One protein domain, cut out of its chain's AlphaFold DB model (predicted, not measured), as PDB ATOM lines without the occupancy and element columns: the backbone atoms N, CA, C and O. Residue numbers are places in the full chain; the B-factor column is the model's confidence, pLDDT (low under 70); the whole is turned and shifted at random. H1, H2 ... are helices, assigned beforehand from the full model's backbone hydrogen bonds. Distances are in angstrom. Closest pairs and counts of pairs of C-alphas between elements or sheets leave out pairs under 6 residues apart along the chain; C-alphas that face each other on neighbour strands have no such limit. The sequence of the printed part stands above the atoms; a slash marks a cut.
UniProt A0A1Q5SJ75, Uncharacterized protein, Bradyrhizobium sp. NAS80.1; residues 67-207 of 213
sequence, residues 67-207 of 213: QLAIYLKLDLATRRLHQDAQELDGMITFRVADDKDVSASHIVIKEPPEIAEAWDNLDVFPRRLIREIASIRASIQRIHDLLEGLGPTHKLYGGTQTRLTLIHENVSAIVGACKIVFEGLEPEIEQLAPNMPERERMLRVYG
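AT A GLANCE: This is residues 67 to 207 of the 213 residues of an uncharacterized protein of Bradyrhizobium sp. NAS80.1 (UniProt A0A1Q5SJ75). Three long helices make a rod: H4 packs along H1 and H3, running opposite to both; short H2 packs on H1 and H3, and H5 crosses H1 at one end. The printed part, 141 residues, has five named helices, H1 to H5, all helix. It is only just compact, close to loose: radius of gyration of the C-alphas 17.1 A, spans 55 by 27 by 24 A.

IN THESE COORDINATES: Find C-alpha 67 at (-35.461, -47.799, 38.136); H1, residues 67 to 97, runs 44.1 A. H2 is 113 to 120, H3 127 to 147, H4 161 to 192, 46.1 A. H5, 198 to 206, ends at (-43.258, -35.812, 34.809).

HOW THE PARTS SIT: The hub H1 touches H4, closest at C-alphas 75 and 182, 5.1 A. H3 and H4, a hairpin, touch, closest at C-alphas 136 and 174, 5.2 A. O i to N i+4 pairs are within hydrogen-bond range throughout H1 and H2, 15 of 17 in H3, 26 of 28 in H4, 4 of 5 in H5.

THE WHOLE: No cut; links H1 to H2 and H3 to H4 are long. Residues 156 to 160, 201 to 202 and 204 to 207 have pLDDT under 70.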
ATOM      1  N   GLN A  67     -36.847 -48.025  38.541       95.12
ATOM      2  CA  GLN A  67     -35.461 -47.799  38.136       95.12
ATOM      3  C   GLN A  67     -35.352 -46.759  37.013       95.12
ATOM      4  O   GLN A  67     -34.610 -45.791  37.148       95.12
ATOM      5  N   LEU A  68     -36.140 -46.904  35.944       94.12
ATOM      6  CA  LEU A  68     -36.154 -45.945  34.838       94.12
ATOM      7  C   LEU A  68     -36.579 -44.538  35.289       94.12
ATOM      8  O   LEU A  68     -35.981 -43.554  34.861       94.12
ATOM      9  N   ALA A  69     -37.592 -44.433  36.155       95.00
ATOM     10  CA  ALA A  69     -38.044 -43.147  36.679       95.00
ATOM     11  C   ALA A  69     -36.940 -42.441  37.482       95.00
ATOM     12  O   ALA A  69     -36.703 -41.253  37.273       95.00
ATOM     13  N   ILE A  70     -36.232 -43.179  38.341       96.31
ATOM     14  CA  ILE A  70     -35.097 -42.657  39.116       96.31
ATOM     15  C   ILE A  70     -33.965 -42.211  38.178       96.31
ATOM     16  O   ILE A  70     -33.428 -41.120  38.349       96.31
ATOM     17  N   TYR A  71     -33.631 -43.008  37.157       95.81
ATOM     18  CA  TYR A  71     -32.572 -42.665  36.201       95.81
ATOM     19  C   TYR A  71     -32.869 -41.385  35.428       95.81
ATOM     20  O   TYR A  71     -31.994 -40.539  35.296       95.81
ATOM     21  N   LEU A  72     -34.101 -41.221  34.943       94.31
ATOM     22  CA  LEU A  72     -34.495 -40.038  34.181       94.31
ATOM     23  C   LEU A  72     -34.530 -38.774  35.051       94.31
ATOM     24  O   LEU A  72     -34.081 -37.717  34.614       94.31
ATOM     25  N   LYS A  73     -35.019 -38.880  36.293       95.88
ATOM     26  CA  LYS A  73     -34.953 -37.779  37.265       95.88
ATOM     27  C   LYS A  73     -33.509 -37.360  37.537       95.88
ATOM     28  O   LYS A  73     -33.194 -36.174  37.475       95.88
ATOM     29  N   LEU A  74     -32.629 -38.333  37.793       96.88
ATOM     30  CA  LEU A  74     -31.219 -38.068  38.062       96.88
ATOM     31  C   LEU A  74     -30.499 -37.485  36.838       96.88
ATOM     32  O   LEU A  74     -29.721 -36.547  36.991       96.88
ATOM     33  N   ASP A  75     -30.766 -37.988  35.630       96.38
ATOM     34  CA  ASP A  75     -30.190 -37.459  34.384       96.38
ATOM     35  C   ASP A  75     -30.510 -35.963  34.220       96.38
ATOM     36  O   ASP A  75     -29.610 -35.143  34.054       96.38
ATOM     37  N   LEU A  76     -31.770 -35.569  34.395       95.25
ATOM     38  CA  LEU A  76     -32.166 -34.162  34.293       95.25
ATOM     39  C   LEU A  76     -31.587 -33.296  35.407       95.25
ATOM     40  O   LEU A  76     -31.082 -32.203  35.139       95.25
ATOM     41  N   ALA A  77     -31.633 -33.782  36.648       96.62
ATOM     42  CA  ALA A  77     -31.082 -33.065  37.789       96.62
ATOM     43  C   ALA A  77     -29.571 -32.846  37.638       96.62
ATOM     44  O   ALA A  77     -29.081 -31.747  37.888       96.62
ATOM     45  N   THR A  78     -28.832 -33.856  37.169       96.88
ATOM     46  CA  THR A  78     -27.385 -33.742  36.939       96.88
ATOM     47  C   THR A  78     -27.037 -32.866  35.742       96.88
ATOM     48  O   THR A  78     -26.059 -32.129  35.828       96.88
ATOM     49  N   ARG A  79     -27.834 -32.855  34.665       97.00
ATOM     50  CA  ARG A  79     -27.663 -31.905  33.549       97.00
ATOM     51  C   ARG A  79     -27.869 -30.461  33.991       97.00
ATOM     52  O   ARG A  79     -27.050 -29.606  33.663       97.00
ATOM     53  N   ARG A  80     -28.922 -30.197  34.767       96.38
ATOM     54  CA  ARG A  80     -29.181 -28.866  35.330       96.38
ATOM     55  C   ARG A  80     -28.063 -28.441  36.278       96.38
ATOM     56  O   ARG A  80     -27.504 -27.365  36.118       96.38
ATOM     57  N   LEU A  81     -27.672 -29.322  37.198       96.25
ATOM     58  CA  LEU A  81     -26.570 -29.063  38.123       96.25
ATOM     59  C   LEU A  81     -25.241 -28.838  37.388       96.25
ATOM     60  O   LEU A  81     -24.436 -28.021  37.818       96.25
ATOM     61  N   HIS A  82     -25.002 -29.547  36.282       96.94
ATOM     62  CA  HIS A  82     -23.830 -29.344  35.437       96.94
ATOM     63  C   HIS A  82     -23.816 -27.947  34.810       96.94
ATOM     64  O   HIS A  82     -22.780 -27.293  34.852       96.94
ATOM     65  N   GLN A  83     -24.949 -27.482  34.275       96.44
ATOM     66  CA  GLN A  83     -25.085 -26.124  33.733       96.44
ATOM     67  C   GLN A  83     -24.866 -25.069  34.822       96.44
ATOM     68  O   GLN A  83     -24.003 -24.210  34.663       96.44
ATOM     69  N   ASP A  84     -25.552 -25.201  35.962       95.06
ATOM     70  CA  ASP A  84     -25.418 -24.281  37.099       95.06
ATOM     71  C   ASP A  84     -23.958 -24.223  37.600       95.06
ATOM     72  O   ASP A  84     -23.416 -23.152  37.887       95.06
ATOM     73  N   ALA A  85     -23.286 -25.377  37.674       95.56
ATOM     74  CA  ALA A  85     -21.888 -25.463  38.082       95.56
ATOM     75  C   ALA A  85     -20.931 -24.877  37.031       95.56
ATOM     76  O   ALA A  85     -19.961 -24.231  37.411       95.56
ATOM     77  N   GLN A  86     -21.197 -25.045  35.731       95.69
ATOM     78  CA  GLN A  86     -20.408 -24.429  34.655       95.69
ATOM     79  C   GLN A  86     -20.535 -22.905  34.632       95.69
ATOM     80  O   GLN A  86     -19.538 -22.204  34.452       95.69
ATOM     81  N   GLU A  87     -21.745 -22.379  34.829       94.00
ATOM     82  CA  GLU A  87     -21.967 -20.937  34.939       94.00
ATOM     83  C   GLU A  87     -21.199 -20.364  36.132       94.00
ATOM     84  O   GLU A  87     -20.501 -19.353  36.004       94.00
ATOM     85  N   LEU A  88     -21.256 -21.051  37.278       92.62
ATOM     86  CA  LEU A  88     -20.516 -20.660  38.470       92.62
ATOM     87  C   LEU A  88     -18.995 -20.741  38.263       92.62
ATOM     88  O   LEU A  88     -18.282 -19.820  38.660       92.62
ATOM     89  N   ASP A  89     -18.499 -21.798  37.623       92.88
ATOM     90  CA  ASP A  89     -17.082 -21.981  37.294       92.88
ATOM     91  C   ASP A  89     -16.552 -20.835  36.416       92.88
ATOM     92  O   ASP A  89     -15.524 -20.217  36.717       92.88
ATOM     93  N   GLY A  90     -17.320 -20.459  35.386       90.56
ATOM     94  CA  GLY A  90     -17.018 -19.320  34.521       90.56
ATOM     95  C   GLY A  90     -17.031 -17.986  35.273       90.56
ATOM     96  O   GLY A  90     -16.130 -17.159  35.095       90.56
ATOM     97  N   MET A  91     -18.006 -17.782  36.165       88.44
ATOM     98  CA  MET A  91     -18.074 -16.590  37.016       88.44
ATOM     99  C   MET A  91     -16.881 -16.485  37.970       88.44
ATOM    100  O   MET A  91     -16.335 -15.390  38.137       88.44
ATOM    101  N   ILE A  92     -16.478 -17.594  38.597       86.88
ATOM    102  CA  ILE A  92     -15.331 -17.634  39.511       86.88
ATOM    103  C   ILE A  92     -14.049 -17.343  38.728       86.88
ATOM    104  O   ILE A  92     -13.307 -16.439  39.106       86.88
ATOM    105  N   THR A  93     -13.830 -18.025  37.602       86.12
ATOM    106  CA  THR A  93     -12.634 -17.853  36.764       86.12
ATOM    107  C   THR A  93     -12.470 -16.408  36.290       86.12
ATOM    108  O   THR A  93     -11.388 -15.829  36.414       86.12
ATOM    109  N   PHE A  94     -13.547 -15.782  35.803       82.19
ATOM    110  CA  PHE A  94     -13.496 -14.403  35.313       82.19
ATOM    111  C   PHE A  94     -13.241 -13.390  36.439       82.19
ATOM    112  O   PHE A  94     -12.457 -12.458  36.278       82.19
ATOM    113  N   ARG A  95     -13.871 -13.568  37.607       79.31
ATOM    114  CA  ARG A  95     -13.701 -12.634  38.735       79.31
ATOM    115  C   ARG A  95     -12.351 -12.765  39.430       79.31
ATOM    116  O   ARG A  95     -11.844 -11.759  39.914       79.31
ATOM    117  N   VAL A  96     -11.765 -13.964  39.431       75.50
ATOM    118  CA  VAL A  96     -10.378 -14.185  39.866       75.50
ATOM    119  C   VAL A  96      -9.401 -13.415  38.986       75.50
ATOM    120  O   VAL A  96      -8.464 -12.822  39.508       75.50
ATOM    121  N   ALA A  97      -9.624 -13.394  37.669       77.25
ATOM    122  CA  ALA A  97      -8.765 -12.666  36.737       77.25
ATOM    123  C   ALA A  97      -8.871 -11.136  36.896       77.25
ATOM    124  O   ALA A  97      -7.869 -10.437  36.779       77.25
ATOM    125  N   ASP A  98     -10.072 -10.633  37.192       76.88
ATOM    126  CA  ASP A  98     -10.366  -9.199  37.326       76.88
ATOM    127  C   ASP A  98     -10.115  -8.620  38.740       76.88
ATOM    128  O   ASP A  98     -10.381  -7.436  38.957       76.88
ATOM    129  N   ASP A  99      -9.663  -9.432  39.707       72.25
ATOM    130  CA  ASP A  99      -9.517  -9.080  41.137       72.25
ATOM    131  C   ASP A  99     -10.791  -8.437  41.738       72.25
ATOM    132  O   ASP A  99     -10.755  -7.533  42.577       72.25
ATOM    133  N   LYS A 100     -11.962  -8.882  41.258       74.31
ATOM    134  CA  LYS A 100     -13.275  -8.359  41.661       74.31
ATOM    135  C   LYS A 100     -13.880  -9.188  42.785       74.31
ATOM    136  O   LYS A 100     -13.905 -10.415  42.736       74.31
ATOM    137  N   ASP A 101     -14.508  -8.491  43.729       74.38
ATOM    138  CA  ASP A 101     -15.252  -9.092  44.836       74.38
ATOM    139  C   ASP A 101     -16.281 -10.139  44.370       74.38
ATOM    140  O   ASP A 101     -17.240  -9.842  43.639       74.38
ATOM    141  N   VAL A 102     -16.135 -11.371  44.862       77.88
ATOM    142  CA  VAL A 102     -17.179 -12.400  44.795       77.88
ATOM    143  C   VAL A 102     -17.920 -12.409  46.126       77.88
ATOM    144  O   VAL A 102     -17.334 -12.669  47.177       77.88
ATOM    145  N   SER A 103     -19.216 -12.099  46.089       81.44
ATOM    146  CA  SER A 103     -20.077 -12.242  47.265       81.44
ATOM    147  C   SER A 103     -20.439 -13.712  47.439       81.44
ATOM    148  O   SER A 103     -20.939 -14.325  46.493       81.44
ATOM    149  N   ALA A 104     -20.236 -14.247  48.647       82.12
ATOM    150  CA  ALA A 104     -20.544 -15.635  49.010       82.12
ATOM    151  C   ALA A 104     -21.983 -16.049  48.643       82.12
ATOM    152  O   ALA A 104     -22.228 -17.189  48.262       82.12
ATOM    153  N   SER A 105     -22.919 -15.095  48.650       83.88
ATOM    154  CA  SER A 105     -24.314 -15.291  48.238       83.88
ATOM    155  C   SER A 105     -24.504 -15.801  46.802       83.88
ATOM    156  O   SER A 105     -25.557 -16.352  46.500       83.88
ATOM    157  N   HIS A 106     -23.529 -15.595  45.909       84.12
ATOM    158  CA  HIS A 106     -23.602 -16.048  44.514       84.12
ATOM    159  C   HIS A 106     -23.041 -17.464  44.325       84.12
ATOM    160  O   HIS A 106     -23.232 -18.045  43.267       84.12
ATOM    161  N   ILE A 107     -22.365 -18.020  45.335       85.56
ATOM    162  CA  ILE A 107     -21.720 -19.341  45.294       85.56
ATOM    163  C   ILE A 107     -22.600 -20.376  46.014       85.56
ATOM    164  O   ILE A 107     -22.118 -21.252  46.722       85.56
ATOM    165  N   VAL A 108     -23.924 -20.253  45.908       87.56
ATOM    166  CA  VAL A 108     -24.844 -21.178  46.578       87.56
ATOM    167  C   VAL A 108     -25.322 -22.210  45.570       87.56
ATOM    168  O   VAL A 108     -26.259 -21.966  44.815       87.56
ATOM    169  N   ILE A 109     -24.694 -23.384  45.595       92.50
ATOM    170  CA  ILE A 109     -25.194 -24.572  44.900       92.50
ATOM    171  C   ILE A 109     -26.160 -25.286  45.841       92.50
ATOM    172  O   ILE A 109     -25.787 -25.662  46.953       92.50
ATOM    173  N   LYS A 110     -27.410 -25.468  45.414       94.69
ATOM    174  CA  LYS A 110     -28.395 -26.265  46.155       94.69
ATOM    175  C   LYS A 110     -28.339 -27.709  45.673       94.69
ATOM    176  O   LYS A 110     -28.329 -27.939  44.469       94.69
ATOM    177  N   GLU A 111     -28.325 -28.661  46.604       95.25
ATOM    178  CA  GLU A 111     -28.449 -30.083  46.272       95.25
ATOM    179  C   GLU A 111     -29.858 -30.355  45.714       95.25
ATOM    180  O   GLU A 111     -30.844 -30.078  46.408       95.25
ATOM    181  N   PRO A 112     -29.989 -30.863  44.474       96.31
ATOM    182  CA  PRO A 112     -31.277 -31.288  43.941       96.31
ATOM    183  C   PRO A 112     -31.828 -32.480  44.745       96.31
ATOM    184  O   PRO A 112     -31.070 -33.408  45.044       96.31
ATOM    185  N   PRO A 113     -33.133 -32.512  45.077       96.62
ATOM    186  CA  PRO A 113     -33.727 -33.615  45.835       96.62
ATOM    187  C   PRO A 113     -33.603 -34.969  45.122       96.62
ATOM    188  O   PRO A 113     -33.582 -36.007  45.777       96.62
ATOM    189  N   GLU A 114     -33.459 -34.978  43.796       97.31
ATOM    190  CA  GLU A 114     -33.250 -36.183  42.992       97.31
ATOM    191  C   GLU A 114     -31.905 -36.862  43.296       97.31
ATOM    192  O   GLU A 114     -31.797 -38.081  43.175       97.31
ATOM    193  N   ILE A 115     -30.884 -36.104  43.723       96.69
ATOM    194  CA  ILE A 115     -29.595 -36.669  44.159       96.69
ATOM    195  C   ILE A 115     -29.759 -37.387  45.501       96.69
ATOM    196  O   ILE A 115     -29.216 -38.477  45.680       96.69
ATOM    197  N   ALA A 116     -30.556 -36.825  46.414       97.00
ATOM    198  CA  ALA A 116     -30.903 -37.484  47.670       97.00
ATOM    199  C   ALA A 116     -31.753 -38.745  47.426       97.00
ATOM    200  O   ALA A 116     -31.440 -39.804  47.965       97.00
ATOM    201  N   GLU A 117     -32.756 -38.677  46.539       97.19
ATOM    202  CA  GLU A 117     -33.549 -39.845  46.121       97.19
ATOM    203  C   GLU A 117     -32.650 -40.938  45.511       97.19
ATOM    204  O   GLU A 117     -32.789 -42.116  45.845       97.19
ATOM    205  N   ALA A 118     -31.684 -40.569  44.665       97.06
ATOM    206  CA  ALA A 118     -30.716 -41.511  44.102       97.06
ATOM    207  C   ALA A 118     -29.793 -42.121  45.171       97.06
ATOM    208  O   ALA A 118     -29.462 -43.305  45.097       97.06
ATOM    209  N   TRP A 119     -29.405 -41.337  46.181       97.31
ATOM    210  CA  TRP A 119     -28.595 -41.804  47.306       97.31
ATOM    211  C   TRP A 119     -29.319 -42.830  48.184       97.31
ATOM    212  O   TRP A 119     -28.692 -43.744  48.716       97.31
ATOM    213  N   ASP A 120     -30.635 -42.722  48.313       97.81
ATOM    214  CA  ASP A 120     -31.425 -43.694  49.069       97.81
ATOM    215  C   ASP A 120     -31.664 -45.000  48.282       97.81
ATOM    216  O   ASP A 120     -32.041 -46.013  48.869       97.81
ATOM    217  N   ASN A 121     -31.397 -45.005  46.967       97.38
ATOM    218  CA  ASN A 121     -31.632 -46.128  46.048       97.38
ATOM    219  C   ASN A 121     -30.350 -46.573  45.309       97.38
ATOM    220  O   ASN A 121     -30.376 -46.884  44.115       97.38
ATOM    221  N   LEU A 122     -29.196 -46.591  45.992       96.62
ATOM    222  CA  LEU A 122     -27.895 -46.931  45.381       96.62
ATOM    223  C   LEU A 122     -27.825 -48.350  44.799       96.62
ATOM    224  O   LEU A 122     -27.007 -48.605  43.916       96.62
ATOM    225  N   ASP A 123     -28.659 -49.270  45.278       96.81
ATOM    226  CA  ASP A 123     -28.745 -50.656  44.806       96.81
ATOM    227  C   ASP A 123     -29.203 -50.764  43.346       96.81
ATOM    228  O   ASP A 123     -28.889 -51.740  42.663       96.81
ATOM    229  N   VAL A 124     -29.902 -49.740  42.861       96.56
ATOM    230  CA  VAL A 124     -30.410 -49.673  41.495       96.56
ATOM    231  C   VAL A 124     -29.304 -49.320  40.492       96.56
ATOM    232  O   VAL A 124     -29.403 -49.699  39.326       96.56
ATOM    233  N   PHE A 125     -28.242 -48.632  40.924       96.75
ATOM    234  CA  PHE A 125     -27.237 -48.050  40.034       96.75
ATOM    235  C   PHE A 125     -26.008 -48.948  39.804       96.75
ATOM    236  O   PHE A 125     -25.544 -49.658  40.702       96.75
ATOM    237  N   PRO A 126     -25.365 -48.856  38.626       95.81
ATOM    238  CA  PRO A 126     -24.042 -49.422  38.405       95.81
ATOM    239  C   PRO A 126     -23.008 -48.841  39.378       95.81
ATOM    240  O   PRO A 126     -22.955 -47.632  39.600       95.81
ATOM    241  N   ARG A 127     -22.082 -49.681  39.865       95.12
ATOM    242  CA  ARG A 127     -21.019 -49.280  40.815       95.12
ATOM    243  C   ARG A 127     -20.215 -48.050  40.382       95.12
ATOM    244  O   ARG A 127     -19.785 -47.278  41.232       95.12
ATOM    245  N   ARG A 128     -20.014 -47.875  39.069       94.50
ATOM    246  CA  ARG A 128     -19.341 -46.698  38.497       94.50
ATOM    247  C   ARG A 128     -20.077 -45.395  38.826       94.50
ATOM    248  O   ARG A 128     -19.430 -44.441  39.229       94.50
ATOM    249  N   LEU A 129     -21.409 -45.383  38.733       96.75
ATOM    250  CA  LEU A 129     -22.229 -44.191  38.963       96.75
ATOM    251  C   LEU A 129     -22.364 -43.876  40.451       96.75
ATOM    252  O   LEU A 129     -22.340 -42.711  40.826       96.75
ATOM    253  N   ILE A 130     -22.414 -44.904  41.305       97.62
ATOM    254  CA  ILE A 130     -22.474 -44.742  42.768       97.62
ATOM    255  C   ILE A 130     -21.322 -43.865  43.275       97.62
ATOM    256  O   ILE A 130     -21.528 -42.977  44.102       97.62
ATOM    257  N   ARG A 131     -20.105 -44.091  42.764       97.06
ATOM    258  CA  ARG A 131     -18.925 -43.301  43.140       97.06
ATOM    259  C   ARG A 131     -19.077 -41.828  42.755       97.06
ATOM    260  O   ARG A 131     -18.717 -40.963  43.547       97.06
ATOM    261  N   GLU A 132     -19.605 -41.553  41.569       97.75
ATOM    262  CA  GLU A 132     -19.761 -40.183  41.077       97.75
ATOM    263  C   GLU A 132     -20.893 -39.445  41.797       97.75
ATOM    264  O   GLU A 132     -20.708 -38.300  42.197       97.75
ATOM    265  N   ILE A 133     -22.011 -40.117  42.091       97.44
ATOM    266  CA  ILE A 133     -23.091 -39.564  42.928       97.44
ATOM    267  C   ILE A 133     -22.548 -39.189  44.318       97.44
ATOM    268  O   ILE A 133     -22.795 -38.087  44.811       97.44
ATOM    269  N   ALA A 134     -21.737 -40.064  44.927       97.38
ATOM    270  CA  ALA A 134     -21.065 -39.771  46.194       97.38
ATOM    271  C   ALA A 134     -20.116 -38.565  46.085       97.38
ATOM    272  O   ALA A 134     -20.057 -37.739  46.996       97.38
ATOM    273  N   SER A 135     -19.386 -38.458  44.971       97.00
ATOM    274  CA  SER A 135     -18.461 -37.355  44.692       97.00
ATOM    275  C   SER A 135     -19.185 -36.012  44.578       97.00
ATOM    276  O   SER A 135     -18.749 -35.036  45.192       97.00
ATOM    277  N   ILE A 136     -20.321 -35.968  43.868       97.50
ATOM    278  CA  ILE A 136     -21.161 -34.767  43.743       97.50
ATOM    279  C   ILE A 136     -21.599 -34.304  45.131       97.50
ATOM    280  O   ILE A 136     -21.340 -33.163  45.513       97.50
ATOM    281  N   ARG A 137     -22.190 -35.204  45.922       97.44
ATOM    282  CA  ARG A 137     -22.702 -34.871  47.254       97.44
ATOM    283  C   ARG A 137     -21.598 -34.415  48.208       97.44
ATOM    284  O   ARG A 137     -21.749 -33.402  48.884       97.44
ATOM    285  N   ALA A 138     -20.461 -35.112  48.222       97.31
ATOM    286  CA  ALA A 138     -19.309 -34.722  49.030       97.31
ATOM    287  C   ALA A 138     -18.762 -33.341  48.631       97.31
ATOM    288  O   ALA A 138     -18.361 -32.570  49.499       97.31
ATOM    289  N   SER A 139     -18.755 -33.021  47.337       96.94
ATOM    290  CA  SER A 139     -18.280 -31.728  46.833       96.94
ATOM    291  C   SER A 139     -19.245 -30.593  47.181       96.94
ATOM    292  O   SER A 139     -18.794 -29.538  47.621       96.94
ATOM    293  N   ILE A 140     -20.562 -30.816  47.075       96.25
ATOM    294  CA  ILE A 140     -21.584 -29.845  47.508       96.25
ATOM    295  C   ILE A 140     -21.458 -29.574  49.010       96.25
ATOM    296  O   ILE A 140     -21.387 -28.413  49.410       96.25
ATOM    297  N   GLN A 141     -21.351 -30.625  49.829       96.12
ATOM    298  CA  GLN A 141     -21.198 -30.478  51.276       96.12
ATOM    299  C   GLN A 141     -19.929 -29.693  51.629       96.12
ATOM    300  O   GLN A 141     -19.989 -28.758  52.416       96.12
ATOM    301  N   ARG A 142     -18.791 -29.995  50.989       95.44
ATOM    302  CA  ARG A 142     -17.548 -29.231  51.195       95.44
ATOM    303  C   ARG A 142     -17.703 -27.759  50.832       95.44
ATOM    304  O   ARG A 142     -17.145 -26.914  51.522       95.44
ATOM    305  N   ILE A 143     -18.429 -27.441  49.758       93.75
ATOM    306  CA  ILE A 143     -18.721 -26.048  49.399       93.75
ATOM    307  C   ILE A 143     -19.560 -25.394  50.501       93.75
ATOM    308  O   ILE A 143     -19.228 -24.287  50.918       93.75
ATOM    309  N   HIS A 144     -20.596 -26.064  51.015       93.50
ATOM    310  CA  HIS A 144     -21.395 -25.548  52.133       93.50
ATOM    311  C   HIS A 144     -20.548 -25.318  53.384       93.50
ATOM    312  O   HIS A 144     -20.589 -24.216  53.924       93.50
ATOM    313  N   ASP A 145     -19.707 -26.275  53.774       92.69
ATOM    314  CA  ASP A 145     -18.821 -26.161  54.940       92.69
ATOM    315  C   ASP A 145     -17.820 -24.994  54.782       92.69
ATOM    316  O   ASP A 145     -17.542 -24.247  55.723       92.69
ATOM    317  N   LEU A 146     -17.287 -24.785  53.568       91.00
ATOM    318  CA  LEU A 146     -16.398 -23.656  53.257       91.00
ATOM    319  C   LEU A 146     -17.119 -22.301  53.334       91.00
ATOM    320  O   LEU A 146     -16.478 -21.280  53.618       91.00
ATOM    321  N   LEU A 147     -18.432 -22.291  53.090       89.31
ATOM    322  CA  LEU A 147     -19.292 -21.112  53.160       89.31
ATOM    323  C   LEU A 147     -19.868 -20.870  54.563       89.31
ATOM    324  O   LEU A 147     -20.147 -19.720  54.886       89.31
ATOM    325  N   GLU A 148     -19.985 -21.889  55.420       87.94
ATOM    326  CA  GLU A 148     -20.656 -21.811  56.733       87.94
ATOM    327  C   GLU A 148     -19.981 -20.835  57.725       87.94
ATOM    328  O   GLU A 148     -20.597 -20.362  58.675       87.94
ATOM    329  N   GLY A 149     -18.736 -20.425  57.472       80.12
ATOM    330  CA  GLY A 149     -18.044 -19.382  58.245       80.12
ATOM    331  C   GLY A 149     -18.094 -17.975  57.640       80.12
ATOM    332  O   GLY A 149     -17.505 -17.047  58.197       80.12
ATOM    333  N   LEU A 150     -18.718 -17.807  56.475       80.62
ATOM    334  CA  LEU A 150     -18.738 -16.562  55.716       80.62
ATOM    335  C   LEU A 150     -20.155 -15.995  55.773       80.62
ATOM    336  O   LEU A 150     -21.080 -16.531  55.172       80.62
ATOM    337  N   GLY A 151     -20.339 -14.894  56.507       74.69
ATOM    338  CA  GLY A 151     -21.621 -14.188  56.502       74.69
ATOM    339  C   GLY A 151     -22.072 -13.863  55.064       74.69
ATOM    340  O   GLY A 151     -21.227 -13.695  54.183       74.69
ATOM    341  N   PRO A 152     -23.381 -13.720  54.801       71.25
ATOM    342  CA  PRO A 152     -23.928 -13.590  53.443       71.25
ATOM    343  C   PRO A 152     -23.384 -12.390  52.647       71.25
ATOM    344  O   PRO A 152     -23.456 -12.382  51.421       71.25
ATOM    345  N   THR A 153     -22.824 -11.388  53.329       71.31
ATOM    346  CA  THR A 153     -22.211 -10.188  52.739       71.31
ATOM    347  C   THR A 153     -20.680 -10.212  52.750       71.31
ATOM    348  O   THR A 153     -20.054  -9.207  52.411       71.31
ATOM    349  N   HIS A 154     -20.053 -11.310  53.186       74.12
ATOM    350  CA  HIS A 154     -18.602 -11.392  53.282       74.12
ATOM    351  C   HIS A 154     -17.994 -11.453  51.880       74.12
ATOM    352  O   HIS A 154     -18.301 -12.338  51.077       74.12
ATOM    353  N   LYS A 155     -17.139 -10.475  51.589       74.06
ATOM    354  CA  LYS A 155     -16.375 -10.397  50.349       74.06
ATOM    355  C   LYS A 155     -15.103 -11.212  50.515       74.06
ATOM    356  O   LYS A 155     -14.366 -11.022  51.482       74.06
ATOM    357  N   LEU A 156     -14.856 -12.128  49.589       69.31
ATOM    358  CA  LEU A 156     -13.644 -12.941  49.576       69.31
ATOM    359  C   LEU A 156     -12.479 -12.106  49.011       69.31
ATOM    360  O   LEU A 156     -12.256 -12.128  47.807       69.31
ATOM    361  N   TYR A 157     -11.746 -11.375  49.862       62.94
ATOM    362  CA  TYR A 157     -10.564 -10.583  49.469       62.94
ATOM    363  C   TYR A 157      -9.256 -11.202  49.979       62.94
ATOM    364  O   TYR A 157      -9.189 -11.614  51.136       62.94
ATOM    365  N   GLY A 158      -8.203 -11.179  49.147       53.69
ATOM    366  CA  GLY A 158      -6.766 -11.114  49.502       53.69
ATOM    367  C   GLY A 158      -6.119 -12.241  50.330       53.69
ATOM    368  O   GLY A 158      -5.022 -12.674  50.005       53.69
ATOM    369  N   GLY A 159      -6.770 -12.748  51.378       59.62
ATOM    370  CA  GLY A 159      -6.350 -13.895  52.197       59.62
ATOM    371  C   GLY A 159      -7.238 -15.133  52.022       59.62
ATOM    372  O   GLY A 159      -6.918 -16.209  52.517       59.62
ATOM    373  N   THR A 160      -8.348 -15.007  51.292       65.31
ATOM    374  CA  THR A 160      -9.274 -16.105  50.975       65.31
ATOM    375  C   THR A 160      -9.013 -16.775  49.629       65.31
ATOM    376  O   THR A 160      -9.801 -17.637  49.243       65.31
ATOM    377  N   GLN A 161      -7.921 -16.444  48.928       73.62
ATOM    378  CA  GLN A 161      -7.561 -17.105  47.664       73.62
ATOM    379  C   GLN A 161      -7.539 -18.628  47.818       73.62
ATOM    380  O   GLN A 161      -8.151 -19.317  47.017       73.62
ATOM    381  N   THR A 162      -6.980 -19.150  48.916       83.00
ATOM    382  CA  THR A 162      -6.990 -20.594  49.201       83.00
ATOM    383  C   THR A 162      -8.405 -21.172  49.265       83.00
ATOM    384  O   THR A 162      -8.656 -22.233  48.706       83.00
ATOM    385  N   ARG A 163      -9.362 -20.477  49.897       85.56
ATOM    386  CA  ARG A 163     -10.759 -20.945  49.963       85.56
ATOM    387  C   ARG A 163     -11.431 -20.901  48.603       85.56
ATOM    388  O   ARG A 163     -12.165 -21.816  48.264       85.56
ATOM    389  N   LEU A 164     -11.185 -19.849  47.833       85.88
ATOM    390  CA  LEU A 164     -11.801 -19.691  46.526       85.88
ATOM    391  C   LEU A 164     -11.224 -20.684  45.501       85.88
ATOM    392  O   LEU A 164     -11.985 -21.241  44.716       85.88
ATOM    393  N   THR A 165      -9.929 -21.004  45.581       88.50
ATOM    394  CA  THR A 165      -9.324 -22.122  44.842       88.50
ATOM    395  C   THR A 165      -9.965 -23.454  45.231       88.50
ATOM    396  O   THR A 165     -10.356 -24.206  44.348       88.50
ATOM    397  N   LEU A 166     -10.162 -23.721  46.529       91.75
ATOM    398  CA  LEU A 166     -10.844 -24.940  46.984       91.75
ATOM    399  C   LEU A 166     -12.298 -25.010  46.495       91.75
ATOM    400  O   LEU A 166     -12.757 -26.074  46.091       91.75
ATOM    401  N   ILE A 167     -13.031 -23.895  46.509       92.06
ATOM    402  CA  ILE A 167     -14.390 -23.832  45.955       92.06
ATOM    403  C   ILE A 167     -14.348 -24.173  44.465       92.06
ATOM    404  O   ILE A 167     -15.083 -25.055  44.036       92.06
ATOM    405  N   HIS A 168     -13.465 -23.536  43.697       92.44
ATOM    406  CA  HIS A 168     -13.303 -23.795  42.269       92.44
ATOM    407  C   HIS A 168     -12.962 -25.267  41.978       92.44
ATOM    408  O   HIS A 168     -13.584 -25.885  41.121       92.44
ATOM    409  N   GLU A 169     -12.048 -25.879  42.738       94.44
ATOM    410  CA  GLU A 169     -11.732 -27.310  42.617       94.44
ATOM    411  C   GLU A 169     -12.956 -28.205  42.859       94.44
ATOM    412  O   GLU A 169     -13.185 -29.152  42.105       94.44
ATOM    413  N   ASN A 170     -13.777 -27.904  43.874       95.88
ATOM    414  CA  ASN A 170     -14.995 -28.672  44.149       95.88
ATOM    415  C   ASN A 170     -16.086 -28.423  43.092       95.88
ATOM    416  O   ASN A 170     -16.784 -29.364  42.724       95.88
ATOM    417  N   VAL A 171     -16.218 -27.204  42.561       95.69
ATOM    418  CA  VAL A 171     -17.139 -26.900  41.450       95.69
ATOM    419  C   VAL A 171     -16.723 -27.669  40.195       95.69
ATOM    420  O   VAL A 171     -17.547 -28.362  39.601       95.69
ATOM    421  N   SER A 172     -15.438 -27.647  39.843       95.44
ATOM    422  CA  SER A 172     -14.898 -28.413  38.717       95.44
ATOM    423  C   SER A 172     -15.106 -29.925  38.899       95.44
ATOM    424  O   SER A 172     -15.499 -30.626  37.961       95.44
ATOM    425  N   ALA A 173     -14.941 -30.433  40.128       96.25
ATOM    426  CA  ALA A 173     -15.246 -31.823  40.461       96.25
ATOM    427  C   ALA A 173     -16.737 -32.161  40.274       96.25
ATOM    428  O   ALA A 173     -17.043 -33.226  39.738       96.25
ATOM    429  N   ILE A 174     -17.657 -31.259  40.644       96.69
ATOM    430  CA  ILE A 174     -19.100 -31.416  40.388       96.69
ATOM    431  C   ILE A 174     -19.371 -31.460  38.883       96.69
ATOM    432  O   ILE A 174     -20.051 -32.372  38.420       96.69
ATOM    433  N   VAL A 175     -18.807 -30.531  38.103       97.00
ATOM    434  CA  VAL A 175     -18.972 -30.490  36.638       97.00
ATOM    435  C   VAL A 175     -18.540 -31.817  36.010       97.00
ATOM    436  O   VAL A 175     -19.289 -32.392  35.213       97.00
ATOM    437  N   GLY A 176     -17.362 -32.321  36.393       96.94
ATOM    438  CA  GLY A 176     -16.825 -33.594  35.913       96.94
ATOM    439  C   GLY A 176     -17.675 -34.797  36.324       96.94
ATOM    440  O   GLY A 176     -18.022 -35.619  35.476       96.94
ATOM    441  N   ALA A 177     -18.062 -34.882  37.598       97.00
ATOM    442  CA  ALA A 177     -18.862 -35.990  38.111       97.00
ATOM    443  C   ALA A 177     -20.273 -36.011  37.500       97.00
ATOM    444  O   ALA A 177     -20.723 -37.065  37.053       97.00
ATOM    445  N   CYS A 178     -20.946 -34.858  37.380       97.38
ATOM    446  CA  CYS A 178     -22.247 -34.757  36.709       97.38
ATOM    447  C   CYS A 178     -22.176 -35.257  35.265       97.38
ATOM    448  O   CYS A 178     -23.054 -36.006  34.842       97.38
ATOM    449  N   LYS A 179     -21.109 -34.899  34.538       97.38
ATOM    450  CA  LYS A 179     -20.884 -35.362  33.167       97.38
ATOM    451  C   LYS A 179     -20.803 -36.881  33.072       97.38
ATOM    452  O   LYS A 179     -21.513 -37.484  32.276       97.38
ATOM    453  N   ILE A 180     -19.997 -37.498  33.932       97.38
ATOM    454  CA  ILE A 180     -19.870 -38.959  33.973       97.38
ATOM    455  C   ILE A 180     -21.209 -39.613  34.344       97.38
ATOM    456  O   ILE A 180     -21.531 -40.678  33.816       97.38
ATOM    457  N   VAL A 181     -21.997 -38.989  35.227       97.12
ATOM    458  CA  VAL A 181     -23.316 -39.501  35.612       97.12
ATOM    459  C   VAL A 181     -24.277 -39.507  34.428       97.12
ATOM    460  O   VAL A 181     -24.772 -40.582  34.100       97.12
ATOM    461  N   PHE A 182     -24.523 -38.379  33.752       94.88
ATOM    462  CA  PHE A 182     -25.500 -38.366  32.653       94.88
ATOM    463  C   PHE A 182     -25.028 -39.169  31.426       94.88
ATOM    464  O   PHE A 182     -25.819 -39.916  30.853       94.88
ATOM    465  N   GLU A 183     -23.735 -39.130  31.072       96.06
ATOM    466  CA  GLU A 183     -23.182 -39.955  29.979       96.06
ATOM    467  C   GLU A 183     -23.222 -41.452  30.323       96.06
ATOM    468  O   GLU A 183     -23.404 -42.308  29.458       96.06
ATOM    469  N   GLY A 184     -23.051 -41.793  31.601       95.94
ATOM    470  CA  GLY A 184     -23.108 -43.170  32.070       95.94
ATOM    471  C   GLY A 184     -24.531 -43.702  32.265       95.94
ATOM    472  O   GLY A 184     -24.712 -44.917  32.191       95.94
ATOM    473  N   LEU A 185     -25.520 -42.829  32.490       95.12
ATOM    474  CA  LEU A 185     -26.942 -43.178  32.579       95.12
ATOM    475  C   LEU A 185     -27.575 -43.390  31.206       95.12
ATOM    476  O   LEU A 185     -28.426 -44.265  31.075       95.12
ATOM    477  N   GLU A 186     -27.160 -42.637  30.189       93.94
ATOM    478  CA  GLU A 186     -27.698 -42.727  28.827       93.94
ATOM    479  C   GLU A 186     -27.795 -44.171  28.282       93.94
ATOM    480  O   GLU A 186     -28.907 -44.583  27.927       93.94
ATOM    481  N   PRO A 187     -26.729 -45.003  28.301       95.12
ATOM    482  CA  PRO A 187     -26.822 -46.382  27.822       95.12
ATOM    483  C   PRO A 187     -27.701 -47.274  28.709       95.12
ATOM    484  O   PRO A 187     -28.286 -48.239  28.224       95.12
ATOM    485  N   GLU A 188     -27.805 -46.985  30.008       94.12
ATOM    486  CA  GLU A 188     -28.658 -47.749  30.926       94.12
ATOM    487  C   GLU A 188     -30.141 -47.420  30.679       94.12
ATOM    488  O   GLU A 188     -30.995 -48.308  30.661       94.12
ATOM    489  N   ILE A 189     -30.454 -46.147  30.420       92.50
ATOM    490  CA  ILE A 189     -31.790 -45.679  30.033       92.50
ATOM    491  C   ILE A 189     -32.185 -46.279  28.679       92.50
ATOM    492  O   ILE A 189     -33.317 -46.745  28.527       92.50
ATOM    493  N   GLU A 190     -31.274 -46.302  27.704       91.12
ATOM    494  CA  GLU A 190     -31.516 -46.903  26.388       91.12
ATOM    495  C   GLU A 190     -31.775 -48.413  26.489       91.12
ATOM    496  O   GLU A 190     -32.721 -48.918  25.888       91.12
ATOM    497  N   GLN A 191     -31.020 -49.137  27.322       91.75
ATOM    498  CA  GLN A 191     -31.258 -50.564  27.571       91.75
ATOM    499  C   GLN A 191     -32.625 -50.838  28.211       91.75
ATOM    500  O   GLN A 191     -33.277 -51.834  27.887       91.75
ATOM    501  N   LEU A 192     -33.073 -49.967  29.119       88.81
ATOM    502  CA  LEU A 192     -34.365 -50.099  29.796       88.81
ATOM    503  C   LEU A 192     -35.552 -49.677  28.913       88.81
ATOM    504  O   LEU A 192     -36.663 -50.178  29.109       88.81
ATOM    505  N   ALA A 193     -35.338 -48.780  27.947       88.69
ATOM    506  CA  ALA A 193     -36.381 -48.219  27.088       88.69
ATOM    507  C   ALA A 193     -35.913 -47.997  25.626       88.69
ATOM    508  O   ALA A 193     -35.938 -46.862  25.145       88.69
ATOM    509  N   PRO A 194     -35.570 -49.062  24.871       80.62
ATOM    510  CA  PRO A 194     -34.891 -48.954  23.568       80.62
ATOM    511  C   PRO A 194     -35.735 -48.326  22.450       80.62
ATOM    512  O   PRO A 194     -35.197 -47.811  21.480       80.62
ATOM    513  N   ASN A 195     -37.064 -48.360  22.572       75.75
ATOM    514  CA  ASN A 195     -37.988 -47.882  21.538       75.75
ATOM    515  C   ASN A 195     -38.748 -46.611  21.944       75.75
ATOM    516  O   ASN A 195     -39.744 -46.282  21.307       75.75
ATOM    517  N   MET A 196     -38.354 -45.939  23.032       71.94
ATOM    518  CA  MET A 196     -39.089 -44.775  23.527       71.94
ATOM    519  C   MET A 196     -38.433 -43.479  23.022       71.94
ATOM    520  O   MET A 196     -37.309 -43.179  23.431       71.94
ATOM    521  N   PRO A 197     -39.113 -42.687  22.169       76.25
ATOM    522  CA  PRO A 197     -38.646 -41.359  21.786       76.25
ATOM    523  C   PRO A 197     -38.344 -40.520  23.032       76.25
ATOM    524  O   PRO A 197     -39.073 -40.582  24.020       76.25
ATOM    525  N   GLU A 198     -37.292 -39.704  22.996       72.44
ATOM    526  CA  GLU A 198     -36.861 -38.850  24.118       72.44
ATOM    527  C   GLU A 198     -38.005 -38.028  24.730       72.44
ATOM    528  O   GLU A 198     -38.195 -38.016  25.944       72.44
ATOM    529  N   ARG A 199     -38.864 -37.457  23.882       71.12
ATOM    530  CA  ARG A 199     -40.046 -36.702  24.313       71.12
ATOM    531  C   ARG A 199     -41.058 -37.549  25.091       71.12
ATOM    532  O   ARG A 199     -41.688 -37.064  26.025       71.12
ATOM    533  N   GLU A 200     -41.213 -38.817  24.718       71.69
ATOM    534  CA  GLU A 200     -42.127 -39.754  25.375       71.69
ATOM    535  C   GLU A 200     -41.543 -40.285  26.697       71.69
ATOM    536  O   GLU A 200     -42.291 -40.491  27.657       71.69
ATOM    537  N   ARG A 201     -40.206 -40.403  26.791       69.31
ATOM    538  CA  ARG A 201     -39.492 -40.690  28.051       69.31
ATOM    539  C   ARG A 201     -39.778 -39.611  29.097       69.31
ATOM    540  O   ARG A 201     -40.149 -39.938  30.220       69.31
ATOM    541  N   MET A 202     -39.697 -38.341  28.699       65.81
ATOM    542  CA  MET A 202     -39.967 -37.188  29.569       65.81
ATOM    543  C   MET A 202     -41.425 -37.145  30.055       65.81
ATOM    544  O   MET A 202     -41.680 -37.005  31.251       65.81
ATOM    545  N   LEU A 203     -42.384 -37.348  29.144       70.44
ATOM    546  CA  LEU A 203     -43.823 -37.350  29.444       70.44
ATOM    547  C   LEU A 203     -44.222 -38.396  30.494       70.44
ATOM    548  O   LEU A 203     -45.056 -38.121  31.355       70.44
ATOM    549  N   ARG A 204     -43.625 -39.594  30.457       66.06
ATOM    550  CA  ARG A 204     -43.929 -40.648  31.439       66.06
ATOM    551  C   ARG A 204     -43.407 -40.363  32.845       66.06
ATOM    552  O   ARG A 204     -43.961 -40.917  33.791       66.06
ATOM    553  N   VAL A 205     -42.350 -39.566  32.982       61.41
ATOM    554  CA  VAL A 205     -41.729 -39.278  34.285       61.41
ATOM    555  C   VAL A 205     -42.411 -38.110  34.981       61.41
ATOM    556  O   VAL A 205     -42.655 -38.188  36.181       61.41
ATOM    557  N   TYR A 206     -42.752 -37.061  34.233       62.00
ATOM    558  CA  TYR A 206     -43.258 -35.812  34.809       62.00
ATOM    559  C   TYR A 206     -44.767 -35.618  34.667       62.00
ATOM    560  O   TYR A 206     -45.317 -34.715  35.286       62.00
ATOM    561  N   GLY A 207     -45.456 -36.438  33.867       54.72
ATOM    562  CA  GLY A 207     -46.893 -36.282  33.614       54.72
ATOM    563  C   GLY A 207     -47.258 -35.080  32.731       54.72
ATOM    564  O   GLY A 207     -48.392 -35.010  32.266       54.72
TER     565      GLY A 207